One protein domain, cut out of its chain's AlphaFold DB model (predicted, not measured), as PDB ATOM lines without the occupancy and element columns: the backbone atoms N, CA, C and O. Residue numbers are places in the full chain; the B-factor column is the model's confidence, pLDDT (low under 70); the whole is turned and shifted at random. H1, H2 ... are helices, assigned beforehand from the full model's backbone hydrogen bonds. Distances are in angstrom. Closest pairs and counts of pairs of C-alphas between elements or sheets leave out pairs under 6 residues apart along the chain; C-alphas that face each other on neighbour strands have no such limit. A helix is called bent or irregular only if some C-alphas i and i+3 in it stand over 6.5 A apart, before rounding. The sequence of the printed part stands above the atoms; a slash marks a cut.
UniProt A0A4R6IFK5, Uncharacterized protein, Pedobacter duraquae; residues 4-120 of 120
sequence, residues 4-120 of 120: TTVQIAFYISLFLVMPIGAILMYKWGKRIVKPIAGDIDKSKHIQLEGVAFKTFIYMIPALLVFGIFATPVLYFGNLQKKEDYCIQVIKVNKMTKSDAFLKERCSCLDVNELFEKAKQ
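This is residues 4 to 120 of the 120 residues of an uncharacterized protein of Pedobacter duraquae (UniProt A0A4R6IFK5). A long, slender helical hairpin makes the rod: H1 runs one way and the bent helix H2 folds back beside it, with the turn at residues 41 to 47 sticking out at one end. At the other end a small head of two short helices gathers by the last part of H2: H4 packs across residues 83 to 91, and H3 sits near them more loosely. The printed part has 117 residues with four named helices, in the order H1, H2, H3, H4, and no named strand; the class is all helix. The whole is extended, with a radius of gyration of the C-alphas of 23.2 A, and spans 74 by 25 by 19 A.

H1 covers residues 4 to 42, from C-alpha 4 at (-26.909, -1.500, 14.088) to C-alpha 42 at (-24.900, 54.028, 25.431), 56.7 A. It is neither bent nor irregular, but only just: C-alphas 15 and 18 are 6.2 A apart. H2, residues 48 to 93, was assigned as one helix by its hydrogen bonds but is bent, with C-alphas 58 and 61 6.8 A apart. Its arm H2a is residues 48 to 58, 15.7 A long, and its arm H2b is residues 61 to 93, 47.3 A long. H2b is itself irregular, with C-alphas 69 and 72 6.7 A apart, and has a kink of 34 degrees near residue 72. H3 is residues 100 to 105, and H4 is residues 111 to 119, ending at C-alpha 119 at (-38.000, -10.843, 3.951).

H1 and H2a form a helical hairpin; they touch, opposite ways at a steep tilt of 44 degrees, H1 with residues 32 to 40 alone, and their closest C-alphas are those of Ile 32 and Tyr 58, 6.9 A apart. The lines of H2a and H2b are about perpendicular at 71 degrees, only just. H1 and H2b touch at a shallow tilt of 28 degrees, opposite ways, with the C-alphas of Gly 21 and Phe 66 closest at 5.1 A. H2b touches H4 with residues 83 to 91 alone, at a steep tilt of 61 degrees, the same way; the closest C-alphas are those of Ile 87 and Ala 118, 5.2 A apart. H3 is close to H2b but not clearly touching, the closest C-alphas being those of Cys 86 and Leu 102 at 7.5 A. H1 is apart from H3 and H4. Every O i to N i+4 pair is within hydrogen-bond range in H2a, H3 and H4; in H1 it is 31 of 35 and in H2b 27 of 29.

The two C-alphas farthest apart are those of Lys 44 and Thr 96, 74.4 A. The printed part has no cut and ends at residue 120, the chain's last. The links H1 to H2 and H3 to H4 are tight, and H2 to H3 is short. The mean pLDDT of the printed part is 81.7; it is under 70 in 11 residues, among them residues 43 to 46.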
ATOM      1  N   THR A   4     -27.111  -1.783  12.667       79.44
ATOM      2  CA  THR A   4     -26.909  -1.500  14.088       79.44
ATOM      3  C   THR A   4     -25.848  -0.421  14.286       79.44
ATOM      4  O   THR A   4     -26.010   0.473  15.112       79.44
ATOM      5  N   THR A   5     -24.782  -0.435  13.484       81.19
ATOM      6  CA  THR A   5     -23.734   0.591  13.526       81.19
ATOM      7  C   THR A   5     -24.253   1.945  13.041       81.19
ATOM      8  O   THR A   5     -23.943   2.962  13.659       81.19
ATOM      9  N   VAL A   6     -25.059   1.976  11.972       81.81
ATOM     10  CA  VAL A   6     -25.684   3.213  11.464       81.81
ATOM     11  C   VAL A   6     -26.647   3.795  12.501       81.81
ATOM     12  O   VAL A   6     -26.576   4.988  12.782       81.81
ATOM     13  N   GLN A   7     -27.493   2.966  13.118       82.88
ATOM     14  CA  GLN A   7     -28.438   3.399  14.149       82.88
ATOM     15  C   GLN A   7     -27.739   3.905  15.408       82.88
ATOM     16  O   GLN A   7     -28.081   4.973  15.907       82.88
ATOM     17  N   ILE A   8     -26.736   3.179  15.914       87.50
ATOM     18  CA  ILE A   8     -25.963   3.618  17.082       87.50
ATOM     19  C   ILE A   8     -25.283   4.958  16.785       87.50
ATOM     20  O   ILE A   8     -25.392   5.890  17.580       87.50
ATOM     21  N   ALA A   9     -24.634   5.096  15.625       86.19
ATOM     22  CA  ALA A   9     -23.987   6.343  15.230       86.19
ATOM     23  C   ALA A   9     -24.992   7.495  15.057       86.19
ATOM     24  O   ALA A   9     -24.710   8.624  15.469       86.19
ATOM     25  N   PHE A  10     -26.181   7.216  14.515       86.69
ATOM     26  CA  PHE A  10     -27.271   8.180  14.427       86.69
ATOM     27  C   PHE A  10     -27.730   8.636  15.816       86.69
ATOM     28  O   PHE A  10     -27.773   9.838  16.067       86.69
ATOM     29  N   TYR A  11     -27.994   7.713  16.744       89.19
ATOM     30  CA  TYR A  11     -28.444   8.050  18.097       89.19
ATOM     31  C   TYR A  11     -27.381   8.773  18.921       89.19
ATOM     32  O   TYR A  11     -27.707   9.731  19.615       89.19
ATOM     33  N   ILE A  12     -26.109   8.383  18.809       90.25
ATOM     34  CA  ILE A  12     -24.990   9.123  19.410       90.25
ATOM     35  C   ILE A  12     -24.952  10.547  18.852       90.25
ATOM     36  O   ILE A  12     -24.857  11.518  19.604       90.25
ATOM     37  N   SER A  13     -25.075  10.695  17.535       88.56
ATOM     38  CA  SER A  13     -25.079  12.013  16.902       88.56
ATOM     39  C   SER A  13     -26.280  12.851  17.363       88.56
ATOM     40  O   SER A  13     -26.140  14.035  17.666       88.56
ATOM     41  N   LEU A  14     -27.456  12.237  17.471       88.75
ATOM     42  CA  LEU A  14     -28.705  12.902  17.828       88.75
ATOM     43  C   LEU A  14     -28.772  13.292  19.310       88.75
ATOM     44  O   LEU A  14     -29.203  14.396  19.620       88.75
ATOM     45  N   PHE A  15     -28.355  12.409  20.219       91.75
ATOM     46  CA  PHE A  15     -28.536  12.588  21.663       91.75
ATOM     47  C   PHE A  15     -27.284  13.050  22.409       91.75
ATOM     48  O   PHE A  15     -27.405  13.522  23.536       91.75
ATOM     49  N   LEU A  16     -26.092  12.954  21.814       90.88
ATOM     50  CA  LEU A  16     -24.865  13.477  22.423       90.88
ATOM     51  C   LEU A  16     -24.323  14.668  21.639       90.88
ATOM     52  O   LEU A  16     -24.157  15.750  22.198       90.88
ATOM     53  N   VAL A  17     -24.094  14.507  20.334       90.44
ATOM     54  CA  VAL A  17     -23.424  15.538  19.523       90.44
ATOM     55  C   VAL A  17     -24.317  16.772  19.338       90.44
ATOM     56  O   VAL A  17     -23.870  17.895  19.578       90.44
ATOM     57  N   MET A  18     -25.593  16.592  18.989       89.38
ATOM     58  CA  MET A  18     -26.512  17.716  18.777       89.38
ATOM     59  C   MET A  18     -26.778  18.535  20.060       89.38
ATOM     60  O   MET A  18     -26.681  19.765  19.985       89.38
ATOM     61  N   PRO A  19     -27.031  17.938  21.246       93.12
ATOM     62  CA  PRO A  19     -27.185  18.706  22.482       93.12
ATOM     63  C   PRO A  19     -25.926  19.481  22.869       93.12
ATOM     64  O   PRO A  19     -26.035  20.616  23.328       93.12
ATOM     65  N   ILE A  20     -24.730  18.929  22.628       92.19
ATOM     66  CA  ILE A  20     -23.471  19.663  22.829       92.19
ATOM     67  C   ILE A  20     -23.434  20.907  21.933       92.19
ATOM     68  O   ILE A  20     -23.168  22.007  22.425       92.19
ATOM     69  N   GLY A  21     -23.769  20.765  20.647       90.12
ATOM     70  CA  GLY A  21     -23.872  21.893  19.716       90.12
ATOM     71  C   GLY A  21     -24.869  22.957  20.188       90.12
ATOM     72  O   GLY A  21     -24.553  24.149  20.189       90.12
ATOM     73  N   ALA A  22     -26.045  22.540  20.665       91.00
ATOM     74  CA  ALA A  22     -27.070  23.441  21.192       91.00
ATOM     75  C   ALA A  22     -26.605  24.185  22.461       91.00
ATOM     76  O   ALA A  22     -26.805  25.394  22.583       91.00
ATOM     77  N   ILE A  23     -25.924  23.498  23.387       93.81
ATOM     78  CA  ILE A  23     -25.363  24.107  24.603       93.81
ATOM     79  C   ILE A  23     -24.293  25.144  24.246       93.81
ATOM     80  O   ILE A  23     -24.262  26.225  24.842       93.81
ATOM     81  N   LEU A  24     -23.418  24.841  23.283       92.25
ATOM     82  CA  LEU A  24     -22.401  25.782  22.808       92.25
ATOM     83  C   LEU A  24     -23.045  27.025  22.186       92.25
ATOM     84  O   LEU A  24     -22.660  28.141  22.537       92.25
ATOM     85  N   MET A  25     -24.066  26.843  21.346       90.31
ATOM     86  CA  MET A  25     -24.828  27.941  20.752       90.31
ATOM     87  C   MET A  25     -25.513  28.802  21.824       90.31
ATOM     88  O   MET A  25     -25.410  30.027  21.781       90.31
ATOM     89  N   TYR A  26     -26.139  28.188  22.832       90.62
ATOM     90  CA  TYR A  26     -26.764  28.904  23.946       90.62
ATOM     91  C   TYR A  26     -25.744  29.710  24.766       90.62
ATOM     92  O   TYR A  26     -25.953  30.893  25.047       90.62
ATOM     93  N   LYS A  27     -24.601  29.099  25.117       92.31
ATOM     94  CA  LYS A  27     -23.506  29.788  25.822       92.31
ATOM     95  C   LYS A  27     -22.970  30.967  25.013       92.31
ATOM     96  O   LYS A  27     -22.685  32.019  25.588       92.31
ATOM     97  N   TRP A  28     -22.847  30.804  23.699       90.56
ATOM     98  CA  TRP A  28     -22.389  31.857  22.801       90.56
ATOM     99  C   TRP A  28     -23.402  33.000  22.697       90.56
ATOM    100  O   TRP A  28     -23.032  34.158  22.880       90.56
ATOM    101  N   GLY A  29     -24.689  32.689  22.528       87.31
ATOM    102  CA  GLY A  29     -25.768  33.681  22.544       87.31
ATOM    103  C   GLY A  29     -25.756  34.510  23.830       87.31
ATOM    104  O   GLY A  29     -25.715  35.738  23.780       87.31
ATOM    105  N   LYS A  30     -25.642  33.858  24.995       87.25
ATOM    106  CA  LYS A  30     -25.533  34.550  26.292       87.25
ATOM    107  C   LYS A  30     -24.307  35.470  26.379       87.25
ATOM    108  O   LYS A  30     -24.362  36.502  27.050       87.25
ATOM    109  N   ARG A  31     -23.202  35.127  25.707       87.31
ATOM    110  CA  ARG A  31     -21.993  35.963  25.643       87.31
ATOM    111  C   ARG A  31     -22.200  37.221  24.796       87.31
ATOM    112  O   ARG A  31     -21.621  38.246  25.137       87.31
ATOM    113  N   ILE A  32     -23.025  37.156  23.751       86.00
ATOM    114  CA  ILE A  32     -23.322  38.278  22.844       86.00
ATOM    115  C   ILE A  32     -24.323  39.269  23.452       86.00
ATOM    116  O   ILE A  32     -24.236  40.467  23.191       86.00
ATOM    117  N   VAL A  33     -25.241  38.815  24.311       81.31
ATOM    118  CA  VAL A  33     -26.243  39.706  24.929       81.31
ATOM    119  C   VAL A  33     -25.591  40.839  25.730       81.31
ATOM    120  O   VAL A  33     -26.044  41.974  25.654       81.31
ATOM    121  N   LYS A  34     -24.499  40.564  26.458       79.75
ATOM    122  CA  LYS A  34     -23.793  41.577  27.266       79.75
ATOM    123  C   LYS A  34     -23.246  42.764  26.448       79.75
ATOM    124  O   LYS A  34     -23.568  43.894  26.804       79.75
ATOM    125  N   PRO A  35     -22.430  42.562  25.394       76.12
ATOM    126  CA  PRO A  35     -21.932  43.669  24.581       76.12
ATOM    127  C   PRO A  35     -23.052  44.392  23.827       76.12
ATOM    128  O   PRO A  35     -23.000  45.609  23.714       76.12
ATOM    129  N   ILE A  36     -24.090  43.679  23.373       78.25
ATOM    130  CA  ILE A  36     -25.213  44.311  22.668       78.25
ATOM    131  C   ILE A  36     -26.052  45.180  23.612       78.25
ATOM    132  O   ILE A  36     -26.367  46.310  23.258       78.25
ATOM    133  N   ALA A  37     -26.361  44.707  24.822       77.12
ATOM    134  CA  ALA A  37     -27.075  45.502  25.823       77.12
ATOM    135  C   ALA A  37     -26.288  46.762  26.224       77.12
ATOM    136  O   ALA A  37     -26.852  47.850  26.275       77.12
ATOM    137  N   GLY A  38     -24.968  46.639  26.417       72.69
ATOM    138  CA  GLY A  38     -24.108  47.785  26.727       72.69
ATOM    139  C   GLY A  38     -23.991  48.812  25.592       72.69
ATOM    140  O   GLY A  38     -23.841  50.003  25.865       72.69
ATOM    141  N   ASP A  39     -24.071  48.376  24.332       71.44
ATOM    142  CA  ASP A  39     -24.132  49.264  23.163       71.44
ATOM    143  C   ASP A  39     -25.480  50.005  23.083       71.44
ATOM    144  O   ASP A  39     -25.506  51.188  22.743       71.44
ATOM    145  N   ILE A  40     -26.585  49.327  23.424       71.94
ATOM    146  CA  ILE A  40     -27.937  49.908  23.445       71.94
ATOM    147  C   ILE A  40     -28.033  51.001  24.514       71.94
ATOM    148  O   ILE A  40     -28.444  52.114  24.188       71.94
ATOM    149  N   ASP A  41     -27.567  50.732  25.739       71.88
ATOM    150  CA  ASP A  41     -27.622  51.682  26.864       71.88
ATOM    151  C   ASP A  41     -26.797  52.958  26.619       71.88
ATOM    152  O   ASP A  41     -27.114  54.029  27.139       71.88
ATOM    153  N   LYS A  42     -25.735  52.873  25.807       70.00
ATOM    154  CA  LYS A  42     -24.900  54.028  25.431       70.00
ATOM    155  C   LYS A  42     -25.454  54.823  24.249       70.00
ATOM    156  O   LYS A  42     -25.053  55.970  24.042       70.00
ATOM    157  N   SER A  43     -26.345  54.236  23.454       68.38
ATOM    158  CA  SER A  43     -26.892  54.871  22.255       68.38
ATOM    159  C   SER A  43     -28.144  55.699  22.580       68.38
ATOM    160  O   SER A  43     -29.174  55.165  22.972       68.38
ATOM    161  N   LYS A  44     -28.085  57.026  22.385       61.22
ATOM    162  CA  LYS A  44     -29.249  57.926  22.570       61.22
ATOM    163  C   LYS A  44     -30.383  57.691  21.557       61.22
ATOM    164  O   LYS A  44     -31.511  58.101  21.809       61.22
ATOM    165  N   HIS A  45     -30.092  57.041  20.430       61.50
ATOM    166  CA  HIS A  45     -31.070  56.655  19.416       61.50
ATOM    167  C   HIS A  45     -30.931  55.163  19.118       61.50
ATOM    168  O   HIS A  45     -29.960  54.731  18.498       61.50
ATOM    169  N   ILE A  46     -31.912  54.380  19.564       64.75
ATOM    170  CA  ILE A  46     -31.965  52.939  19.327       64.75
ATOM    171  C   ILE A  46     -32.505  52.718  17.911       64.75
ATOM    172  O   ILE A  46     -33.710  52.771  17.675       64.75
ATOM    173  N   GLN A  47     -31.613  52.483  16.949       75.31
ATOM    174  CA  GLN A  47     -32.008  51.992  15.629       75.31
ATOM    175  C   GLN A  47     -32.180  50.473  15.703       75.31
ATOM    176  O   GLN A  47     -31.198  49.731  15.779       75.31
ATOM    177  N   LEU A  48     -33.436  50.014  15.694       73.81
ATOM    178  CA  LEU A  48     -33.798  48.595  15.812       73.81
ATOM    179  C   LEU A  48     -33.084  47.727  14.756       73.81
ATOM    180  O   LEU A  48     -32.602  46.636  15.060       73.81
ATOM    181  N   GLU A  49     -32.951  48.249  13.535       76.62
ATOM    182  CA  GLU A  49     -32.285  47.582  12.409       76.62
ATOM    183  C   GLU A  49     -30.786  47.356  12.659       76.62
ATOM    184  O   GLU A  49     -30.268  46.267  12.406       76.62
ATOM    185  N   GLY A  50     -30.088  48.343  13.233       77.88
ATOM    186  CA  GLY A  50     -28.660  48.235  13.543       77.88
ATOM    187  C   GLY A  50     -28.367  47.212  14.644       77.88
ATOM    188  O   GLY A  50     -27.384  46.471  14.567       77.88
ATOM    189  N   VAL A  51     -29.247  47.121  15.647       80.31
ATOM    190  CA  VAL A  51     -29.161  46.115  16.717       80.31
ATOM    191  C   VAL A  51     -29.416  44.711  16.164       80.31
ATOM    192  O   VAL A  51     -28.662  43.783  16.474       80.31
ATOM    193  N   ALA A  52     -30.428  44.551  15.309       81.81
ATOM    194  CA  ALA A  52     -30.737  43.275  14.669       81.81
ATOM    195  C   ALA A  52     -29.575  42.789  13.786       81.81
ATOM    196  O   ALA A  52     -29.143  41.643  13.915       81.81
ATOM    197  N   PHE A  53     -29.005  43.670  12.957       85.75
ATOM    198  CA  PHE A  53     -27.894  43.326  12.069       85.75
ATOM    199  C   PHE A  53     -26.616  42.961  12.835       85.75
ATOM    200  O   PHE A  53     -25.984  41.944  12.538       85.75
ATOM    201  N   LYS A  54     -26.266  43.722  13.885       83.25
ATOM    202  CA  LYS A  54     -25.152  43.367  14.782       83.25
ATOM    203  C   LYS A  54     -25.376  41.995  15.413       83.25
ATOM    204  O   LYS A  54     -24.489  41.147  15.353       83.25
ATOM    205  N   THR A  55     -26.559  41.761  15.980       84.62
ATOM    206  CA  THR A  55     -26.905  40.473  16.602       84.62
ATOM    207  C   THR A  55     -26.747  39.326  15.610       84.62
ATOM    208  O   THR A  55     -26.134  38.314  15.940       84.62
ATOM    209  N   PHE A  56     -27.234  39.505  14.380       86.81
ATOM    210  CA  PHE A  56     -27.115  38.512  13.321       86.81
ATOM    211  C   PHE A  56     -25.652  38.175  13.011       86.81
ATOM    212  O   PHE A  56     -25.281  37.003  13.060       86.81
ATOM    213  N   ILE A  57     -24.797  39.180  12.789       87.62
ATOM    214  CA  ILE A  57     -23.370  38.967  12.497       87.62
ATOM    215  C   ILE A  57     -22.672  38.222  13.637       87.62
ATOM    216  O   ILE A  57     -21.950  37.255  13.393       87.62
ATOM    217  N   TYR A  58     -22.909  38.623  14.888       86.94
ATOM    218  CA  TYR A  58     -22.296  37.965  16.042       86.94
ATOM    219  C   TYR A  58     -22.777  36.518  16.235       86.94
ATOM    220  O   TYR A  58     -22.046  35.705  16.807       86.94
ATOM    221  N   MET A  59     -23.969  36.177  15.735       87.88
ATOM    222  CA  MET A  59     -24.530  34.825  15.772       87.88
ATOM    223  C   MET A  59     -24.004  33.903  14.661       87.88
ATOM    224  O   MET A  59     -24.063  32.685  14.838       87.88
ATOM    225  N   ILE A  60     -23.443  34.429  13.562       90.56
ATOM    226  CA  ILE A  60     -22.918  33.615  12.445       90.56
ATOM    227  C   ILE A  60     -21.906  32.553  12.921       90.56
ATOM    228  O   ILE A  60     -22.090  31.383  12.580       90.56
ATOM    229  N   PRO A  61     -20.884  32.872  13.741       89.00
ATOM    230  CA  PRO A  61     -19.949  31.861  14.238       89.00
ATOM    231  C   PRO A  61     -20.633  30.742  15.032       89.00
ATOM    232  O   PRO A  61     -20.282  29.576  14.879       89.00
ATOM    233  N   ALA A  62     -21.640  31.075  15.848       89.56
ATOM    234  CA  ALA A  62     -22.389  30.082  16.613       89.56
ATOM    235  C   ALA A  62     -23.210  29.160  15.706       89.56
ATOM    236  O   ALA A  62     -23.247  27.952  15.936       89.56
ATOM    237  N   LEU A  63     -23.827  29.717  14.660       89.94
ATOM    238  CA  LEU A  63     -24.562  28.952  13.654       89.94
ATOM    239  C   LEU A  63     -23.642  28.028  12.853       89.94
ATOM    240  O   LEU A  63     -24.009  26.881  12.608       89.94
ATOM    241  N   LEU A  64     -22.438  28.483  12.493       93.06
ATOM    242  CA  LEU A  64     -21.446  27.648  11.807       93.06
ATOM    243  C   LEU A  64     -21.010  26.469  12.674       93.06
ATOM    244  O   LEU A  64     -21.013  25.331  12.208       93.06
ATOM    245  N   VAL A  65     -20.693  26.724  13.948       90.38
ATOM    246  CA  VAL A  65     -20.370  25.658  14.903       90.38
ATOM    247  C   VAL A  65     -21.544  24.689  15.006       90.38
ATOM    248  O   VAL A  65     -21.357  23.496  14.804       90.38
ATOM    249  N   PHE A  66     -22.766  25.176  15.223       90.31
ATOM    250  CA  PHE A  66     -23.948  24.316  15.284       90.31
ATOM    251  C   PHE A  66     -24.137  23.471  14.009       90.31
ATOM    252  O   PHE A  66     -24.402  22.275  14.103       90.31
ATOM    253  N   GLY A  67     -23.918  24.051  12.826       91.81
ATOM    254  CA  GLY A  67     -23.972  23.342  11.545       91.81
ATOM    255  C   GLY A  67     -22.964  22.192  11.437       91.81
ATOM    256  O   GLY A  67     -23.304  21.110  10.953       91.81
ATOM    257  N   ILE A  68     -21.747  22.370  11.961       92.75
ATOM    258  CA  ILE A  68     -20.741  21.298  12.024       92.75
ATOM    259  C   ILE A  68     -21.252  20.146  12.899       92.75
ATOM    260  O   ILE A  68     -21.215  18.992  12.476       92.75
ATOM    261  N   PHE A  69     -21.803  20.446  14.077       90.00
ATOM    262  CA  PHE A  69     -22.375  19.429  14.971       90.00
ATOM    263  C   PHE A  69     -23.642  18.765  14.399       90.00
ATOM    264  O   PHE A  69     -23.940  17.622  14.743       90.00
ATOM    265  N   ALA A  70     -24.368  19.434  13.501       90.75
ATOM    266  CA  ALA A  70     -25.515  18.860  12.799       90.75
ATOM    267  C   ALA A  70     -25.113  17.918  11.647       90.75
ATOM    268  O   ALA A  70     -25.894  17.042  11.271       90.75
ATOM    269  N   THR A  71     -23.900  18.055  11.100       91.31
ATOM    270  CA  THR A  71     -23.436  17.276   9.935       91.31
ATOM    271  C   THR A  71     -23.503  15.757  10.157       91.31
ATOM    272  O   THR A  71     -24.074  15.073   9.304       91.31
ATOM    273  N   PRO A  72     -23.021  15.196  11.286       87.69
ATOM    274  CA  PRO A  72     -23.124  13.761  11.549       87.69
ATOM    275  C   PRO A  72     -24.576  13.271  11.592       87.69
ATOM    276  O   PRO A  72     -24.895  12.236  11.013       87.69
ATOM    277  N   VAL A  73     -25.481  14.043  12.203       89.62
ATOM    278  CA  VAL A  73     -26.909  13.693  12.294       89.62
ATOM    279  C   VAL A  73     -27.537  13.615  10.906       89.62
ATOM    280  O   VAL A  73     -28.228  12.647  10.593       89.62
ATOM    281  N   LEU A  74     -27.270  14.610  10.057       89.88
ATOM    282  CA  LEU A  74     -27.771  14.638   8.684       89.88
ATOM    283  C   LEU A  74     -27.189  13.494   7.848       89.88
ATOM    284  O   LEU A  74     -27.910  12.866   7.073       89.88
ATOM    285  N   TYR A  75     -25.901  13.196   8.024       89.06
ATOM    286  CA  TYR A  75     -25.224  12.115   7.316       89.06
ATOM    287  C   TYR A  75     -25.803  10.740   7.676       89.06
ATOM    288  O   TYR A  75     -26.246  10.011   6.786       89.06
ATOM    289  N   PHE A  76     -25.863  10.399   8.967       86.88
ATOM    290  CA  PHE A  76     -26.395   9.108   9.411       86.88
ATOM    291  C   PHE A  76     -27.905   8.995   9.189       86.88
ATOM    292  O   PHE A  76     -28.379   7.935   8.787       86.88
ATOM    293  N   GLY A  77     -28.654  10.091   9.333       86.50
ATOM    294  CA  GLY A  77     -30.078  10.119   8.997       86.50
ATOM    295  C   GLY A  77     -30.333   9.858   7.508       86.50
ATOM    296  O   GLY A  77     -31.252   9.121   7.153       86.50
ATOM    297  N   ASN A  78     -29.496  10.397   6.617       87.69
ATOM    298  CA  ASN A  78     -29.580  10.100   5.186       87.69
ATOM    299  C   ASN A  78     -29.183   8.655   4.863       87.69
ATOM    300  O   ASN A  78     -29.791   8.054   3.978       87.69
ATOM    301  N   LEU A  79     -28.192   8.088   5.557       85.12
ATOM    302  CA  LEU A  79     -27.843   6.670   5.425       85.12
ATOM    303  C   LEU A  79     -29.009   5.766   5.832       85.12
ATOM    304  O   LEU A  79     -29.339   4.852   5.084       85.12
ATOM    305  N   GLN A  80     -29.671   6.067   6.948       83.50
ATOM    306  CA  GLN A  80     -30.836   5.315   7.408       83.50
ATOM    307  C   GLN A  80     -31.996   5.400   6.404       83.50
ATOM    308  O   GLN A  80     -32.547   4.377   6.011       83.50
ATOM    309  N   LYS A  81     -32.300   6.598   5.882       85.31
ATOM    310  CA  LYS A  81     -33.312   6.763   4.820       85.31
ATOM    311  C   LYS A  81     -32.971   5.987   3.547       85.31
ATOM    312  O   LYS A  81     -33.863   5.440   2.902       85.31
ATOM    313  N   LYS A  82     -31.693   5.961   3.156       83.31
ATOM    314  CA  LYS A  82     -31.230   5.160   2.012       83.31
ATOM    315  C   LYS A  82     -31.412   3.669   2.268       83.31
ATOM    316  O   LYS A  82     -31.801   2.959   1.349       83.31
ATOM    317  N   GLU A  83     -31.155   3.209   3.488       83.50
ATOM    318  CA  GLU A  83     -31.369   1.816   3.874       83.50
ATOM    319  C   GLU A  83     -32.845   1.423   3.755       83.50
ATOM    320  O   GLU A  83     -33.155   0.458   3.058       83.50
ATOM    321  N   ASP A  84     -33.753   2.220   4.323       83.56
ATOM    322  CA  ASP A  84     -35.200   1.986   4.234       83.56
ATOM    323  C   ASP A  84     -35.681   1.962   2.776       83.56
ATOM    324  O   ASP A  84     -36.456   1.089   2.378       83.56
ATOM    325  N   TYR A  85     -35.171   2.883   1.951       85.25
ATOM    326  CA  TYR A  85     -35.452   2.914   0.518       85.25
ATOM    327  C   TYR A  85     -34.974   1.633  -0.185       85.25
ATOM    328  O   TYR A  85     -35.738   1.014  -0.925       85.25
ATOM    329  N   CYS A  86     -33.734   1.199   0.063       82.69
ATOM    330  CA  CYS A  86     -33.192  -0.031  -0.515       82.69
ATOM    331  C   CYS A  86     -34.018  -1.262  -0.097       82.69
ATOM    332  O   CYS A  86     -34.338  -2.093  -0.946       82.69
ATOM    333  N   ILE A  87     -34.432  -1.356   1.173       83.56
ATOM    334  CA  ILE A  87     -35.288  -2.446   1.673       83.56
ATOM    335  C   ILE A  87     -36.641  -2.455   0.948       83.56
ATOM    336  O   ILE A  87     -37.082  -3.510   0.489       83.56
ATOM    337  N   GLN A  88     -37.294  -1.297   0.804       83.69
ATOM    338  CA  GLN A  88     -38.576  -1.198   0.098       83.69
ATOM    339  C   GLN A  88     -38.463  -1.608  -1.372       83.69
ATOM    340  O   GLN A  88     -39.304  -2.357  -1.868       83.69
ATOM    341  N   VAL A  89     -37.409  -1.171  -2.063       83.25
ATOM    342  CA  VAL A  89     -37.183  -1.540  -3.466       83.25
ATOM    343  C   VAL A  89     -36.992  -3.052  -3.617       83.25
ATOM    344  O   VAL A  89     -37.577  -3.642  -4.526       83.25
ATOM    345  N   ILE A  90     -36.237  -3.695  -2.717       82.56
ATOM    346  CA  ILE A  90     -36.060  -5.157  -2.722       82.56
ATOM    347  C   ILE A  90     -37.404  -5.864  -2.489       82.56
ATOM    348  O   ILE A  90     -37.727  -6.798  -3.226       82.56
ATOM    349  N   LYS A  91     -38.200  -5.399  -1.512       80.31
ATOM    350  CA  LYS A  91     -39.524  -5.960  -1.186       80.31
ATOM    351  C   LYS A  91     -40.478  -5.940  -2.379       80.31
ATOM    352  O   LYS A  91     -41.131  -6.943  -2.656       80.31
ATOM    353  N   VAL A  92     -40.558  -4.811  -3.080       82.81
ATOM    354  CA  VAL A  92     -41.530  -4.610  -4.165       82.81
ATOM    355  C   VAL A  92     -41.092  -5.294  -5.462       82.81
ATOM    356  O   VAL A  92     -41.921  -5.894  -6.139       82.81
ATOM    357  N   ASN A  93     -39.799  -5.254  -5.801       77.62
ATOM    358  CA  ASN A  93     -39.317  -5.699  -7.114       77.62
ATOM    359  C   ASN A  93     -38.712  -7.113  -7.139       77.62
ATOM    360  O   ASN A  93     -38.267  -7.541  -8.200       77.62
ATOM    361  N   LYS A  94     -38.676  -7.845  -6.011       68.38
ATOM    362  CA  LYS A  94     -38.070  -9.195  -5.905       68.38
ATOM    363  C   LYS A  94     -36.678  -9.284  -6.562       68.38
ATOM    364  O   LYS A  94     -36.366 -10.252  -7.251       68.38
ATOM    365  N   MET A  95     -35.859  -8.249  -6.367       70.25
ATOM    366  CA  MET A  95     -34.524  -8.141  -6.968       70.25
ATOM    367  C   MET A  95     -33.583  -9.241  -6.469       70.25
ATOM    368  O   MET A  95     -33.797  -9.821  -5.406       70.25
ATOM    369  N   THR A  96     -32.510  -9.513  -7.210       70.31
ATOM    370  CA  THR A  96     -31.457 -10.452  -6.784       70.31
ATOM    371  C   THR A  96     -30.249  -9.708  -6.219       70.31
ATOM    372  O   THR A  96     -30.002  -8.552  -6.546       70.31
ATOM    373  N   LYS A  97     -29.450 -10.368  -5.367       69.06
ATOM    374  CA  LYS A  97     -28.265  -9.756  -4.724       69.06
ATOM    375  C   LYS A  97     -27.221  -9.215  -5.720       69.06
ATOM    376  O   LYS A  97     -26.364  -8.428  -5.333       69.06
ATOM    377  N   SER A  98     -27.272  -9.652  -6.978       68.06
ATOM    378  CA  SER A  98     -26.365  -9.250  -8.056       68.06
ATOM    379  C   SER A  98     -26.879  -8.101  -8.928       68.06
ATOM    380  O   SER A  98     -26.170  -7.719  -9.857       68.06
ATOM    381  N   ASP A  99     -28.069  -7.552  -8.661       74.81
ATOM    382  CA  ASP A  99     -28.636  -6.477  -9.478       74.81
ATOM    383  C   ASP A  99     -27.735  -5.235  -9.493       74.81
ATOM    384  O   ASP A  99     -27.322  -4.714  -8.449       74.81
ATOM    385  N   ALA A 100     -27.451  -4.733 -10.700       74.31
ATOM    386  CA  ALA A 100     -26.589  -3.569 -10.909       74.31
ATOM    387  C   ALA A 100     -27.106  -2.335 -10.150       74.31
ATOM    388  O   ALA A 100     -26.325  -1.591  -9.559       74.31
ATOM    389  N   PHE A 101     -28.432  -2.188 -10.068       75.69
ATOM    390  CA  PHE A 101     -29.097  -1.112  -9.338       75.69
ATOM    391  C   PHE A 101     -28.772  -1.116  -7.833       75.69
ATOM    392  O   PHE A 101     -28.510  -0.065  -7.246       75.69
ATOM    393  N   LEU A 102     -28.737  -2.297  -7.206       71.00
ATOM    394  CA  LEU A 102     -28.414  -2.449  -5.784       71.00
ATOM    395  C   LEU A 102     -26.935  -2.179  -5.510       71.00
ATOM    396  O   LEU A 102     -26.603  -1.514  -4.528       71.00
ATOM    397  N   LYS A 103     -26.046  -2.632  -6.402       69.19
ATOM    398  CA  LYS A 103     -24.614  -2.321  -6.317       69.19
ATOM    399  C   LYS A 103     -24.335  -0.829  -6.452       69.19
ATOM    400  O   LYS A 103     -23.445  -0.324  -5.781       69.19
ATOM    401  N   GLU A 104     -25.077  -0.108  -7.282       74.62
ATOM    402  CA  GLU A 104     -24.814   1.313  -7.501       74.62
ATOM    403  C   GLU A 104     -25.408   2.193  -6.390       74.62
ATOM    404  O   GLU A 104     -24.750   3.099  -5.880       74.62
ATOM    405  N   ARG A 105     -26.644   1.907  -5.960       74.06
ATOM    406  CA  ARG A 105     -27.377   2.755  -5.002       74.06
ATOM    407  C   ARG A 105     -27.193   2.359  -3.539       74.06
ATOM    408  O   ARG A 105     -27.318   3.230  -2.676       74.06
ATOM    409  N   CYS A 106     -26.884   1.094  -3.261       75.94
ATOM    410  CA  CYS A 106     -26.820   0.537  -1.908       75.94
ATOM    411  C   CYS A 106     -25.423  -0.021  -1.551       75.94
ATOM    412  O   CYS A 106     -25.292  -0.679  -0.525       75.94
ATOM    413  N   SER A 107     -24.370   0.265  -2.335       69.44
ATOM    414  CA  SER A 107     -22.993  -0.248  -2.119       69.44
ATOM    415  C   SER A 107     -22.393   0.044  -0.743       69.44
ATOM    416  O   SER A 107     -21.581  -0.737  -0.256       69.44
ATOM    417  N   CYS A 108     -22.761   1.158  -0.110       69.25
ATOM    418  CA  CYS A 108     -22.255   1.512   1.221       69.25
ATOM    419  C   CYS A 108     -22.910   0.699   2.361       69.25
ATOM    420  O   CYS A 108     -22.457   0.758   3.513       69.25
ATOM    421  N   LEU A 109     -23.979  -0.040   2.064       72.00
ATOM    422  CA  LEU A 109     -24.793  -0.798   3.013       72.00
ATOM    423  C   LEU A 109     -24.553  -2.301   2.837       72.00
ATOM    424  O   LEU A 109     -24.170  -2.756   1.759       72.00
ATOM    425  N   ASP A 110     -24.738  -3.079   3.905       75.56
ATOM    426  CA  ASP A 110     -24.577  -4.531   3.814       75.56
ATOM    427  C   ASP A 110     -25.750  -5.149   3.036       75.56
ATOM    428  O   ASP A 110     -26.897  -5.170   3.488       75.56
ATOM    429  N   VAL A 111     -25.459  -5.647   1.833       74.62
ATOM    430  CA  VAL A 111     -26.455  -6.239   0.930       74.62
ATOM    431  C   VAL A 111     -27.108  -7.477   1.547       74.62
ATOM    432  O   VAL A 111     -28.281  -7.735   1.288       74.62
ATOM    433  N   ASN A 112     -26.404  -8.250   2.376       76.44
ATOM    434  CA  ASN A 112     -27.011  -9.418   3.013       76.44
ATOM    435  C   ASN A 112     -28.061  -8.998   4.041       76.44
ATOM    436  O   ASN A 112     -29.171  -9.529   4.018       76.44
ATOM    437  N   GLU A 113     -27.741  -7.998   4.858       73.50
ATOM    438  CA  GLU A 113     -28.633  -7.459   5.886       73.50
ATOM    439  C   GLU A 113     -29.877  -6.791   5.267       73.50
ATOM    440  O   GLU A 113     -31.000  -6.998   5.731       73.50
ATOM    441  N   LEU A 114     -29.705  -6.077   4.146       76.00
ATOM    442  CA  LEU A 114     -30.812  -5.499   3.371       76.00
ATOM    443  C   LEU A 114     -31.811  -6.568   2.893       76.00
ATOM    444  O   LEU A 114     -33.024  -6.364   2.968       76.00
ATOM    445  N   PHE A 115     -31.318  -7.714   2.416       78.25
ATOM    446  CA  PHE A 115     -32.161  -8.816   1.942       78.25
ATOM    447  C   PHE A 115     -32.829  -9.604   3.069       78.25
ATOM    448  O   PHE A 115     -33.937 -10.102   2.872       78.25
ATOM    449  N   GLU A 116     -32.185  -9.750   4.227       80.25
ATOM    450  CA  GLU A 116     -32.806 -10.392   5.392       80.25
ATOM    451  C   GLU A 116     -33.976  -9.564   5.920       80.25
ATOM    452  O   GLU A 116     -35.073 -10.088   6.106       80.25
ATOM    453  N   LYS A 117     -33.791  -8.250   6.046       76.31
ATOM    454  CA  LYS A 117     -34.860  -7.334   6.458       76.31
ATOM    455  C   LYS A 117     -35.963  -7.162   5.426       76.31
ATOM    456  O   LYS A 117     -37.104  -6.886   5.781       76.31
ATOM    457  N   ALA A 118     -35.645  -7.314   4.144       75.44
ATOM    458  CA  ALA A 118     -36.653  -7.305   3.093       75.44
ATOM    459  C   ALA A 118     -37.578  -8.536   3.140       75.44
ATOM    460  O   ALA A 118     -38.662  -8.492   2.569       75.44
ATOM    461  N   LYS A 119     -37.178  -9.628   3.804       72.12
ATOM    462  CA  LYS A 119     -38.000 -10.843   3.951       72.12
ATOM    463  C   LYS A 119     -38.913 -10.835   5.180       72.12
ATOM    464  O   LYS A 119     -39.840 -11.641   5.209       72.12
ATOM    465  N   GLN A 120     -38.631  -9.982   6.169       58.97
ATOM    466  CA  GLN A 120     -39.534  -9.685   7.289       58.97
ATOM    467  C   GLN A 120     -40.667  -8.770   6.833       58.97
ATOM    468  O   GLN A 120     -41.812  -8.983   7.271       58.97
TER     469      GLN A 120